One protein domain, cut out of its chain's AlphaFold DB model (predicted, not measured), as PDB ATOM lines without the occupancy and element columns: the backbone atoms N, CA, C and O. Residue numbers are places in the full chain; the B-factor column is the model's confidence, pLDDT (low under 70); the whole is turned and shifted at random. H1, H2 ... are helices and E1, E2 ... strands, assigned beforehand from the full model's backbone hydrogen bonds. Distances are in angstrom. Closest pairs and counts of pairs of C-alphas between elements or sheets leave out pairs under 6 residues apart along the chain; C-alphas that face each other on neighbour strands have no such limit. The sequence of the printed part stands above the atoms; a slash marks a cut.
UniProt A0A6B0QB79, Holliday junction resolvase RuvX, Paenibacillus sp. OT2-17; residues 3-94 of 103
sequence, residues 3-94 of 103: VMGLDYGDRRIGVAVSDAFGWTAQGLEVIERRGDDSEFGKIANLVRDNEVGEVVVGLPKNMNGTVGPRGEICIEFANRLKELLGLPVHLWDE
ATOM      1  N   VAL A   3     256.335 285.762 266.367       94.75
ATOM      2  CA  VAL A   3     256.064 284.381 265.959       94.75
ATOM      3  C   VAL A   3     255.415 284.391 264.581       94.75
ATOM      4  O   VAL A   3     254.517 285.194 264.335       94.75
ATOM      5  N   MET A   4     255.850 283.509 263.684       96.31
ATOM      6  CA  MET A   4     255.206 283.312 262.384       96.31
ATOM      7  C   MET A   4     254.347 282.050 262.403       96.31
ATOM      8  O   MET A   4     254.838 280.975 262.726       96.31
ATOM      9  N   GLY A   5     253.077 282.174 262.032       95.69
ATOM     10  CA  GLY A   5     252.182 281.054 261.767       95.69
ATOM     11  C   GLY A   5     252.175 280.702 260.281       95.69
ATOM     12  O   GLY A   5     252.054 281.591 259.437       95.69
ATOM     13  N   LEU A   6     252.284 279.412 259.974       95.44
ATOM     14  CA  LEU A   6     252.207 278.860 258.626       95.44
ATOM     15  C   LEU A   6     251.089 277.818 258.549       95.44
ATOM     16  O   LEU A   6     251.144 276.786 259.222       95.44
ATOM     17  N   ASP A   7     250.110 278.072 257.688       92.19
ATOM     18  CA  ASP A   7     249.083 277.098 257.310       92.19
ATOM     19  C   ASP A   7     249.502 276.421 256.003       92.19
ATOM     20  O   ASP A   7     249.537 277.056 254.943       92.19
ATOM     21  N   TYR A   8     249.880 275.145 256.087       90.06
ATOM     22  CA  TYR A   8     250.409 274.390 254.959       90.06
ATOM     23  C   TYR A   8     249.286 273.725 254.145       90.06
ATOM     24  O   TYR A   8     248.709 272.693 254.513       90.06
ATOM     25  N   GLY A   9     249.000 274.309 252.980       86.88
ATOM     26  CA  GLY A   9     248.072 273.774 251.989       86.88
ATOM     27  C   GLY A   9     248.753 273.186 250.751       86.88
ATOM     28  O   GLY A   9     249.913 273.454 250.439       86.88
ATOM     29  N   ASP A  10     247.988 272.417 249.972       84.38
ATOM     30  CA  ASP A  10     248.503 271.738 248.772       84.38
ATOM     31  C   ASP A  10     248.970 272.722 247.689       84.38
ATOM     32  O   ASP A  10     249.946 272.472 246.990       84.38
ATOM     33  N   ARG A  11     248.285 273.865 247.555       88.56
ATOM     34  CA  ARG A  11     248.588 274.894 246.541       88.56
ATOM     35  C   ARG A  11     249.099 276.206 247.119       88.56
ATOM     36  O   ARG A  11     249.687 277.005 246.399       88.56
ATOM     37  N   ARG A  12     248.796 276.476 248.385       93.06
ATOM     38  CA  ARG A  12     248.996 277.779 249.019       93.06
ATOM     39  C   ARG A  12     249.422 277.579 250.461       93.06
ATOM     40  O   ARG A  12     248.904 276.680 251.114       93.06
ATOM     41  N   ILE A  13     250.323 278.430 250.926       94.62
ATOM     42  CA  ILE A  13     250.751 278.512 252.317       94.62
ATOM     43  C   ILE A  13     250.290 279.864 252.845       94.62
ATOM     44  O   ILE A  13     250.709 280.904 252.334       94.62
ATOM     45  N   GLY A  14     249.394 279.853 253.826       94.81
ATOM     46  CA  GLY A  14     248.999 281.072 254.524       94.81
ATOM     47  C   GLY A  14     250.100 281.486 255.491       94.81
ATOM     48  O   GLY A  14     250.567 280.653 256.263       94.81
ATOM     49  N   VAL A  15     250.517 282.752 255.452       96.19
ATOM     50  CA  VAL A  15     251.525 283.297 256.366       96.19
ATOM     51  C   VAL A  15     250.878 284.337 257.265       96.19
ATOM     52  O   VAL A  15     250.289 285.308 256.787       96.19
ATOM     53  N   ALA A  16     251.017 284.156 258.572       95.00
ATOM     54  CA  ALA A  16     250.633 285.134 259.578       95.00
ATOM     55  C   ALA A  16     251.819 285.442 260.491       95.00
ATOM     56  O   ALA A  16     252.660 284.581 260.733       95.00
ATOM     57  N   VAL A  17     251.893 286.659 261.018       95.00
ATOM     58  CA  VAL A  17     252.928 287.061 261.978       95.00
ATOM     59  C   VAL A  17     252.262 287.693 263.193       95.00
ATOM     60  O   VAL A  17     251.264 288.406 263.068       95.00
ATOM     61  N   SER A  18     252.786 287.401 264.380       94.06
ATOM     62  CA  SER A  18     252.315 288.015 265.613       94.06
ATOM     63  C   SER A  18     252.732 289.481 265.705       94.06
ATOM     64  O   SER A  18     253.768 289.887 265.174       94.06
ATOM     65  N   ASP A  19     251.992 290.275 266.470       88.81
ATOM     66  CA  ASP A  19     252.507 291.566 266.921       88.81
ATOM     67  C   ASP A  19     253.745 291.398 267.835       88.81
ATOM     68  O   ASP A  19     254.137 290.290 268.223       88.81
ATOM     69  N   ALA A  20     254.398 292.515 268.164       82.44
ATOM     70  CA  ALA A  20     255.593 292.523 269.009       82.44
ATOM     71  C   ALA A  20     255.335 292.028 270.447       82.44
ATOM     72  O   ALA A  20     256.284 291.612 271.117       82.44
ATOM     73  N   PHE A  21     254.078 292.067 270.902       81.88
ATOM     74  CA  PHE A  21     253.641 291.617 272.224       81.88
ATOM     75  C   PHE A  21     253.169 290.151 272.228       81.88
ATOM     76  O   PHE A  21     252.953 289.588 273.300       81.88
ATOM     77  N   GLY A  22     253.031 289.524 271.054       80.50
ATOM     78  CA  GLY A  22     252.503 288.172 270.885       80.50
ATOM     79  C   GLY A  22     250.993 288.048 271.122       80.50
ATOM     80  O   GLY A  22     250.520 286.947 271.387       80.50
ATOM     81  N   TRP A  23     250.233 289.146 271.093       81.19
ATOM     82  CA  TRP A  23     248.810 289.152 271.470       81.19
ATOM     83  C   TRP A  23     247.883 288.888 270.295       81.19
ATOM     84  O   TRP A  23     246.899 288.159 270.422       81.19
ATOM     85  N   THR A  24     248.189 289.486 269.151       83.56
ATOM     86  CA  THR A  24     247.404 289.336 267.930       83.56
ATOM     87  C   THR A  24     248.244 288.707 266.831       83.56
ATOM     88  O   THR A  24     249.460 288.893 266.783       83.56
ATOM     89  N   ALA A  25     247.588 287.957 265.947       87.31
ATOM     90  CA  ALA A  25     248.170 287.471 264.705       87.31
ATOM     91  C   ALA A  25     247.577 288.250 263.528       87.31
ATOM     92  O   ALA A  25     246.361 288.444 263.454       87.31
ATOM     93  N   GLN A  26     248.431 288.683 262.606       88.94
ATOM     94  CA  GLN A  26     248.043 289.396 261.394       88.94
ATOM     95  C   GLN A  26     248.425 288.567 260.171       88.94
ATOM     96  O   GLN A  26     249.557 288.096 260.067       88.94
ATOM     97  N   GLY A  27     247.479 288.380 259.247       90.19
ATOM     98  CA  GLY A  27     247.759 287.757 257.954       90.19
ATOM     99  C   GLY A  27     248.684 288.652 257.137       90.19
ATOM    100  O   GLY A  27     248.379 289.828 256.946       90.19
ATOM    101  N   LEU A  28     249.809 288.101 256.686       91.56
ATOM    102  CA  LEU A  28     250.850 288.838 255.977       91.56
ATOM    103  C   LEU A  28     250.735 288.643 254.465       91.56
ATOM    104  O   LEU A  28     250.552 289.599 253.721       91.56
ATOM    105  N   GLU A  29     250.813 287.392 254.015       93.12
ATOM    106  CA  GLU A  29     250.761 287.025 252.601       93.12
ATOM    107  C   GLU A  29     250.281 285.574 252.454       93.12
ATOM    108  O   GLU A  29     250.293 284.787 253.403       93.12
ATOM    109  N   VAL A  30     249.868 285.207 251.242       94.94
ATOM    110  CA  VAL A  30     249.647 283.820 250.839       94.94
ATOM    111  C   VAL A  30     250.692 283.429 249.795       94.94
ATOM    112  O   VAL A  30     250.693 283.953 248.683       94.94
ATOM    113  N   ILE A  31     251.559 282.477 250.134       94.31
ATOM    114  CA  ILE A  31     252.597 281.973 249.232       94.31
ATOM    115  C   ILE A  31     252.007 280.866 248.360       94.31
ATOM    116  O   ILE A  31     251.563 279.835 248.861       94.31
ATOM    117  N   GLU A  32     252.031 281.041 247.042       93.25
ATOM    118  CA  GLU A  32     251.689 279.969 246.104       93.25
ATOM    119  C   GLU A  32     252.829 278.957 245.972       93.25
ATOM    120  O   GLU A  32     253.983 279.331 245.740       93.25
ATOM    121  N   ARG A  33     252.484 277.672 246.073       91.25
ATOM    122  CA  ARG A  33     253.416 276.560 245.888       91.25
ATOM    123  C   ARG A  33     253.517 276.211 244.412       91.25
ATOM    124  O   ARG A  33     252.502 275.986 243.752       91.25
ATOM    125  N   ARG A  34     254.747 276.147 243.906       87.81
ATOM    126  CA  ARG A  34     255.040 275.836 242.496       87.81
ATOM    127  C   ARG A  34     255.692 274.468 242.294       87.81
ATOM    128  O   ARG A  34     255.865 274.053 241.155       87.81
ATOM    129  N   GLY A  35     255.999 273.757 243.381       82.06
ATOM    130  CA  GLY A  35     256.660 272.447 243.336       82.06
ATOM    131  C   GLY A  35     258.162 272.519 243.047       82.06
ATOM    132  O   GLY A  35     258.767 271.497 242.750       82.06
ATOM    133  N   ASP A  36     258.750 273.713 243.122       87.62
ATOM    134  CA  ASP A  36     260.173 274.001 242.909       87.62
ATOM    135  C   ASP A  36     260.894 274.402 244.208       87.62
ATOM    136  O   ASP A  36     261.997 274.944 244.162       87.62
ATOM    137  N   ASP A  37     260.257 274.181 245.362       87.06
ATOM    138  CA  ASP A  37     260.732 274.578 246.692       87.06
ATOM    139  C   ASP A  37     260.976 276.094 246.865       87.06
ATOM    140  O   ASP A  37     261.583 276.535 247.849       87.06
ATOM    141  N   SER A  38     260.484 276.935 245.948       91.50
ATOM    142  CA  SER A  38     260.640 278.391 246.044       91.50
ATOM    143  C   SER A  38     259.932 278.993 247.262       91.50
ATOM    144  O   SER A  38     260.296 280.088 247.707       91.50
ATOM    145  N   GLU A  39     258.961 278.285 247.852       93.00
ATOM    146  CA  GLU A  39     258.287 278.707 249.079       93.00
ATOM    147  C   GLU A  39     259.256 278.890 250.251       93.00
ATOM    148  O   GLU A  39     259.110 279.833 251.026       93.00
ATOM    149  N   PHE A  40     260.286 278.049 250.352       94.19
ATOM    150  CA  PHE A  40     261.221 278.069 251.471       94.19
ATOM    151  C   PHE A  40     262.063 279.348 251.481       94.19
ATOM    152  O   PHE A  40     262.244 279.969 252.529       94.19
ATOM    153  N   GLY A  41     262.523 279.791 250.306       94.44
ATOM    154  CA  GLY A  41     263.261 281.048 250.167       94.44
ATOM    155  C   GLY A  41     262.400 282.268 250.500       94.44
ATOM    156  O   GLY A  41     262.865 283.191 251.170       94.44
ATOM    157  N   LYS A  42     261.122 282.254 250.098       94.62
ATOM    158  CA  LYS A  42     260.165 283.312 250.455       94.62
ATOM    159  C   LYS A  42     259.936 283.373 251.962       94.62
ATOM    160  O   LYS A  42     260.036 284.450 252.539       94.62
ATOM    161  N   ILE A  43     259.703 282.227 252.602       95.38
ATOM    162  CA  ILE A  43     259.519 282.145 254.057       95.38
ATOM    163  C   ILE A  43     260.767 282.654 254.785       95.38
ATOM    164  O   ILE A  43     260.644 283.467 255.695       95.38
ATOM    165  N   ALA A  44     261.967 282.255 254.355       95.56
ATOM    166  CA  ALA A  44     263.215 282.724 254.958       95.56
ATOM    167  C   ALA A  44     263.393 284.248 254.872       95.56
ATOM    168  O   ALA A  44     263.863 284.870 255.826       95.56
ATOM    169  N   ASN A  45     262.987 284.865 253.759       95.69
ATOM    170  CA  ASN A  45     262.991 286.322 253.635       95.69
ATOM    171  C   ASN A  45     261.972 286.968 254.577       95.69
ATOM    172  O   ASN A  45     262.346 287.848 255.343       95.69
ATOM    173  N   LEU A  46     260.733 286.468 254.618       95.06
ATOM    174  CA  LEU A  46     259.701 286.997 255.518       95.06
ATOM    175  C   LEU A  46     260.099 286.881 256.995       95.06
ATOM    176  O   LEU A  46     259.824 287.793 257.772       95.06
ATOM    177  N   VAL A  47     260.756 285.784 257.383       95.12
ATOM    178  CA  VAL A  47     261.284 285.580 258.741       95.12
ATOM    179  C   VAL A  47     262.319 286.648 259.087       95.12
ATOM    180  O   VAL A  47     262.244 287.239 260.164       95.12
ATOM    181  N   ARG A  48     263.248 286.934 258.165       93.94
ATOM    182  CA  ARG A  48     264.274 287.968 258.341       93.94
ATOM    183  C   ARG A  48     263.658 289.363 258.425       93.94
ATOM    184  O   ARG A  48     263.950 290.092 259.365       93.94
ATOM    185  N   ASP A  49     262.789 289.703 257.479       94.06
ATOM    186  CA  ASP A  49     262.206 291.042 257.344       94.06
ATOM    187  C   ASP A  49     261.296 291.403 258.524       94.06
ATOM    188  O   ASP A  49     261.150 292.572 258.872       94.06
ATOM    189  N   ASN A  50     260.689 290.398 259.162       92.69
ATOM    190  CA  ASN A  50     259.796 290.595 260.300       92.69
ATOM    191  C   ASN A  50     260.452 290.342 261.662       92.69
ATOM    192  O   ASN A  50     259.756 290.472 262.672       92.69
ATOM    193  N   GLU A  51     261.746 290.004 261.702       92.50
ATOM    194  CA  GLU A  51     262.477 289.646 262.928       92.50
ATOM    195  C   GLU A  51     261.764 288.533 263.714       92.50
ATOM    196  O   GLU A  51     261.540 288.600 264.932       92.50
ATOM    197  N   VAL A  52     261.338 287.509 262.976       94.81
ATOM    198  CA  VAL A  52     260.653 286.351 263.538       94.81
ATOM    199  C   VAL A  52     261.665 285.477 264.247       94.81
ATOM    200  O   VAL A  52     262.727 285.156 263.722       94.81
ATOM    201  N   GLY A  53     261.303 285.087 265.459       93.88
ATOM    202  CA  GLY A  53     262.145 284.261 266.294       93.88
ATOM    203  C   GLY A  53     261.746 282.797 266.346       93.88
ATOM    204  O   GLY A  53     262.587 281.951 266.626       93.88
ATOM    205  N   GLU A  54     260.475 282.499 266.089       95.38
ATOM    206  CA  GLU A  54     259.916 281.150 266.155       95.38
ATOM    207  C   GLU A  54     258.821 280.989 265.100       95.38
ATOM    208  O   GLU A  54     258.103 281.942 264.777       95.38
ATOM    209  N   VAL A  55     258.677 279.774 264.576       96.38
ATOM    210  CA  VAL A  55     257.670 279.436 263.566       96.38
ATOM    211  C   VAL A  55     256.734 278.364 264.110       96.38
ATOM    212  O   VAL A  55     257.170 277.410 264.749       96.38
ATOM    213  N   VAL A  56     255.443 278.499 263.832       95.75
ATOM    214  CA  VAL A  56     254.410 277.515 264.147       95.75
ATOM    215  C   VAL A  56     253.793 277.034 262.840       95.75
ATOM    216  O   VAL A  56     253.303 277.840 262.055       95.75
ATOM    217  N   VAL A  57     253.812 275.726 262.606       95.50
ATOM    218  CA  VAL A  57     253.236 275.081 261.424       95.50
ATOM    219  C   VAL A  57     252.003 274.284 261.838       95.50
ATOM    220  O   VAL A  57     252.065 273.470 262.764       95.50
ATOM    221  N   GLY A  58     250.891 274.502 261.141       91.88
ATOM    222  CA  GLY A  58     249.672 273.715 261.304       91.88
ATOM    223  C   GLY A  58     249.889 272.233 260.986       91.88
ATOM    224  O   GLY A  58     250.442 271.874 259.941       91.88
ATOM    225  N   LEU A  59     249.469 271.357 261.898       89.50
ATOM    226  CA  LEU A  59     249.535 269.909 261.755       89.50
ATOM    227  C   LEU A  59     248.114 269.322 261.735       89.50
ATOM    228  O   LEU A  59     247.504 269.140 262.800       89.50
ATOM    229  N   PRO A  60     247.600 268.948 260.550       84.38
ATOM    230  CA  PRO A  60     246.312 268.288 260.440       84.38
ATOM    231  C   PRO A  60     246.434 266.853 260.958       84.38
ATOM    232  O   PRO A  60     246.999 265.971 260.303       84.38
ATOM    233  N   LYS A  61     245.901 266.609 262.154       82.94
ATOM    234  CA  LYS A  61     245.769 265.262 262.715       82.94
ATOM    235  C   LYS A  61     244.362 264.722 262.512       82.94
ATOM    236  O   LYS A  61     243.379 265.459 262.534       82.94
ATOM    237  N   ASN A  62     244.265 263.406 262.375       80.25
ATOM    238  CA  ASN A  62     242.987 262.709 262.342       80.25
ATOM    239  C   ASN A  62     242.283 262.812 263.701       80.25
ATOM    240  O   ASN A  62     242.926 262.942 264.740       80.25
ATOM    241  N   MET A  63     240.957 262.667 263.724       78.62
ATOM    242  CA  MET A  63     240.170 262.750 264.967       78.62
ATOM    243  C   MET A  63     240.614 261.747 266.047       78.62
ATOM    244  O   MET A  63     240.558 262.055 267.234       78.62
ATOM    245  N   ASN A  64     241.139 260.584 265.652       79.38
ATOM    246  CA  ASN A  64     241.711 259.577 266.557       79.38
ATOM    247  C   ASN A  64     243.138 259.913 267.052       79.38
ATOM    248  O   ASN A  64     243.750 259.102 267.741       79.38
ATOM    249  N   GLY A  65     243.682 261.081 266.696       75.12
ATOM    250  CA  GLY A  65     245.017 261.540 267.079       75.12
ATOM    251  C   GLY A  65     246.155 261.014 266.204       75.12
ATOM    252  O   GLY A  65     247.303 261.388 266.446       75.12
ATOM    253  N   THR A  66     245.874 260.189 265.191       83.12
ATOM    254  CA  THR A  66     246.914 259.716 264.272       83.12
ATOM    255  C   THR A  66     247.283 260.786 263.249       83.12
ATOM    256  O   THR A  66     246.478 261.645 262.883       83.12
ATOM    257  N   VAL A  67     248.526 260.731 262.780       85.44
ATOM    258  CA  VAL A  67     249.018 261.573 261.689       85.44
ATOM    259  C   VAL A  67     248.688 260.856 260.380       85.44
ATOM    260  O   VAL A  67     249.044 259.696 260.207       85.44
ATOM    261  N   GLY A  68     247.928 261.506 259.499       86.94
ATOM    262  CA  GLY A  68     247.687 260.998 258.145       86.94
ATOM    263  C   GLY A  68     248.806 261.407 257.178       86.94
ATOM    264  O   GLY A  68     249.662 262.207 257.554       86.94
ATOM    265  N   PRO A  69     248.749 260.980 255.904       87.50
ATOM    266  CA  PRO A  69     249.764 261.317 254.897       87.50
ATOM    267  C   PRO A  69     250.026 262.825 254.771       87.50
ATOM    268  O   PRO A  69     251.158 263.270 254.634       87.50
ATOM    269  N   ARG A  70     248.976 263.647 254.895       85.50
ATOM    270  CA  ARG A  70     249.111 265.110 254.882       85.50
ATOM    271  C   ARG A  70     249.875 265.647 256.093       85.50
ATOM    272  O   ARG A  70     250.637 266.594 255.959       85.50
ATOM    273  N   GLY A  71     249.671 265.049 257.262       88.94
ATOM    274  CA  GLY A  71     250.398 265.437 258.462       88.94
ATOM    275  C   GLY A  71     251.875 265.041 258.394       88.94
ATOM    276  O   GLY A  71     252.711 265.806 258.857       88.94
ATOM    277  N   GLU A  72     252.210 263.915 257.755       91.44
ATOM    278  CA  GLU A  72     253.605 263.533 257.481       91.44
ATOM    279  C   GLU A  72     254.299 264.570 256.590       91.44
ATOM    280  O   GLU A  72     255.375 265.051 256.937       91.44
ATOM    281  N   ILE A  73     253.631 265.023 255.523       91.12
ATOM    282  CA  ILE A  73     254.144 266.094 254.655       91.12
ATOM    283  C   ILE A  73     254.353 267.400 255.445       91.12
ATOM    284  O   ILE A  73     255.382 268.056 255.284       91.12
ATOM    285  N   CYS A  74     253.421 267.778 256.328       91.56
ATOM    286  CA  CYS A  74     253.594 268.956 257.190       91.56
ATOM    287  C   CYS A  74     254.796 268.812 258.140       91.56
ATOM    288  O   CYS A  74     255.507 269.788 258.379       91.56
ATOM    289  N   ILE A  75     255.036 267.610 258.674       93.00
ATOM    290  CA  ILE A  75     256.187 267.321 259.542       93.00
ATOM    291  C   ILE A  75     257.494 267.461 258.757       93.00
ATOM    292  O   ILE A  75     258.417 268.125 259.228       93.00
ATOM    293  N   GLU A  76     257.577 266.886 257.558       93.50
ATOM    294  CA  GLU A  76     258.751 267.017 256.689       93.50
ATOM    295  C   GLU A  76     259.020 268.479 256.314       93.50
ATOM    296  O   GLU A  76     260.153 268.956 256.422       93.50
ATOM    297  N   PHE A  77     257.970 269.220 255.954       93.75
ATOM    298  CA  PHE A  77     258.053 270.650 255.676       93.75
ATOM    299  C   PHE A  77     258.587 271.443 256.879       93.75
ATOM    300  O   PHE A  77     259.502 272.255 256.725       93.75
ATOM    301  N   ALA A  78     258.069 271.181 258.082       95.06
ATOM    302  CA  ALA A  78     258.519 271.834 259.308       95.06
ATOM    303  C   ALA A  78     259.984 271.504 259.646       95.06
ATOM    304  O   ALA A  78     260.738 272.396 260.037       95.06
ATOM    305  N   ASN A  79     260.411 270.254 259.449       95.38
ATOM    306  CA  ASN A  79     261.804 269.849 259.649       95.38
ATOM    307  C   ASN A  79     262.744 270.581 258.686       95.38
ATOM    308  O   ASN A  79     263.753 271.141 259.112       95.38
ATOM    309  N   ARG A  80     262.376 270.662 257.404       94.88
ATOM    310  CA  ARG A  80     263.165 271.384 256.401       94.88
ATOM    311  C   ARG A  80     263.240 272.884 256.688       94.88
ATOM    312  O   ARG A  80     264.298 273.485 256.524       94.88
ATOM    313  N   LEU A  81     262.150 273.490 257.166       95.19
ATOM    314  CA  LEU A  81     262.169 274.879 257.636       95.19
ATOM    315  C   LEU A  81     263.099 275.068 258.830       95.19
ATOM    316  O   LEU A  81     263.840 276.044 258.874       95.19
ATOM    317  N   LYS A  82     263.086 274.139 259.787       95.44
ATOM    318  CA  LYS A  82     263.954 274.202 260.965       95.44
ATOM    319  C   LYS A  82     265.430 274.191 260.574       95.44
ATOM    320  O   LYS A  82     266.197 275.000 261.090       95.44
ATOM    321  N   GLU A  83     265.812 273.315 259.647       95.44
ATOM    322  CA  GLU A  83     267.176 273.247 259.112       95.44
ATOM    323  C   GLU A  83     267.561 274.517 258.346       95.44
ATOM    324  O   GLU A  83     268.653 275.043 258.540       95.44
ATOM    325  N   LEU A  84     266.654 275.037 257.514       94.75
ATOM    326  CA  LEU A  84     266.904 276.227 256.705       94.75
ATOM    327  C   LEU A  84     267.022 277.510 257.537       94.75
ATOM    328  O   LEU A  84     267.867 278.356 257.255       94.75
ATOM    329  N   LEU A  85     266.134 277.685 258.516       94.12
ATOM    330  CA  LEU A  85     266.019 278.921 259.291       94.12
ATOM    331  C   LEU A  85     266.959 278.941 260.498       94.12
ATOM    332  O   LEU A  85     267.318 280.018 260.963       94.12
ATOM    333  N   GLY A  86     267.324 277.772 261.037       94.00
ATOM    334  CA  GLY A  86     268.073 277.678 262.292       94.00
ATOM    335  C   GLY A  86     267.288 278.180 263.513       94.00
ATOM    336  O   GLY A  86     267.886 278.499 264.537       94.00
ATOM    337  N   LEU A  87     265.958 278.263 263.406       93.81
ATOM    338  CA  LEU A  87     265.051 278.742 264.451       93.81
ATOM    339  C   LEU A  87     264.153 277.608 264.964       93.81
ATOM    340  O   LEU A  87     263.948 276.613 264.262       93.81
ATOM    341  N   PRO A  88     263.578 277.739 266.173       95.88
ATOM    342  CA  PRO A  88     262.541 276.833 266.643       95.88
ATOM    343  C   PRO A  88     261.347 276.803 265.679       95.88
ATOM    344  O   PRO A  88     260.762 277.839 265.356       95.88
ATOM    345  N   VAL A  89     260.983 275.595 265.245       96.94
ATOM    346  CA  VAL A  89     259.768 275.325 264.469       96.94
ATOM    347  C   VAL A  89     258.910 274.348 265.260       96.94
ATOM    348  O   VAL A  89     259.356 273.245 265.587       96.94
ATOM    349  N   HIS A  90     257.688 274.766 265.574       95.62
ATOM    350  CA  HIS A  90     256.720 274.015 266.367       95.62
ATOM    351  C   HIS A  90     255.579 273.520 265.486       95.62
ATOM    352  O   HIS A  90     255.135 274.222 264.582       95.62
ATOM    353  N   LEU A  91     255.071 272.325 265.774       93.50
ATOM    354  CA  LEU A  91     253.893 271.769 265.109       93.50
ATOM    355  C   LEU A  91     252.666 271.961 266.000       93.50
ATOM    356  O   LEU A  91     252.675 271.535 267.158       93.50
ATOM    357  N   TRP A  92     251.612 272.570 265.464       91.44
ATOM    358  CA  TRP A  92     250.369 272.827 266.192       91.44
ATOM    359  C   TRP A  92     249.251 271.884 265.752       91.44
ATOM    360  O   TRP A  92     248.958 271.767 264.571       91.44
ATOM    361  N   ASP A  93     248.614 271.203 266.704       87.38
ATOM    362  CA  ASP A  93     247.517 270.269 266.434       87.38
ATOM    363  C   ASP A  93     246.221 271.032 266.110       87.38
ATOM    364  O   ASP A  93     245.641 271.683 266.978       87.38
ATOM    365  N   GLU A  94     245.763 270.944 264.862       76.25
ATOM    366  CA  GLU A  94     244.611 271.708 264.353       76.25
ATOM    367  C   GLU A  94     243.258 271.016 264.555       76.25
ATOM    368  O   GLU A  94     242.242 271.441 263.999       76.25
TER     369      GLU A  94
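Overview. This is residues 3 to 94 of the 103 residues of the protein "Holliday junction resolvase RuvX" of Paenibacillus sp. OT2-17 (UniProt A0A6B0QB79). One strongly twisted sheet of five strands has two helices over one face, H1 on the E3, E2, E1 and E4 part and H2 along E4 beside E5, and no named helix covers its other face. From edge to edge the strands' lines turn by 99 degrees, and the two helices meet at a steep angle rather than side by side. The printed part has 92 residues, with the elements in the order E1, E2, E3, H1, E4, H2, E5; the sheet runs E3, E2, E1, E4, E5 and is mixed, and the class is mixed, helices and strands. The whole is compact, with a radius of gyration of the C-alphas of 12.8 A, and spans 36 by 32 by 22 A.

Along the chain. Find C-alpha 3 at (256.064, 284.381, 265.959); here E1 begins, residues 3 to 8. E2 follows as residues 12 to 18, 19.8 A long, and E3 as residues 25 to 32, 20.4 A. Look next for H1, residues 38 to 49, 17.0 A long, and E4, residues 52 to 59, 19.9 A. H2, residues 69 to 85, starts at C-alpha 69 at (249.764, 261.317, 254.897) and runs 24.4 A. E5, residues 89 to 93, ends at C-alpha 93 at (247.517, 270.269, 266.434).

Arrangement. Begin with the meander E1, E2, E3, each strand the antiparallel neighbour of the one before. In the hairpin of E1 and E2, N 5 and O 16 are 2.8 A apart; in the hairpin of E2 and E3, N 15 and O 29 are 2.9 A apart. E4 is parallel to E1, at 29 degrees, with N 6 and O 56 at 2.8 A. E5 is parallel to E4, at 34 degrees, with N 57 and O 90 at 2.8 A. E3, H1, E4 make a split strand-helix-strand unit, with E2 and E1 between its strands, and E4, H2, E5 make one with neighbour strands; both crossovers are right-handed. H1 and H2 are on the same face of the sheet, in two layers, helices on one face. H2 lies over E4 at a height of 9.0 A over the sheet, along the strands, at 1 degrees to E4 on the local plane. Its closest C-alphas to E5 are those of Lys 82 and Val 89, 5.6 A. H1 comes closest to E3 at the C-alphas of Glu 39 and Ile 31, 6.6 A. H1 touches H2 with residues 40 to 44 alone, at a steep tilt of 50 degrees, the same way; the closest C-alphas are those of Ala 44 and Leu 85, 6.4 A. In H1 and H2 every O i to N i+4 pair is within hydrogen-bond range. E3 and E5 are apart.

Size, cuts and confidence. The two C-alphas farthest apart, those of Asp 49 and Asn 64, are 38.7 A apart. The printed part has no cut and no long link. The mean pLDDT of the printed part is 90.9, and no printed residue is under 70.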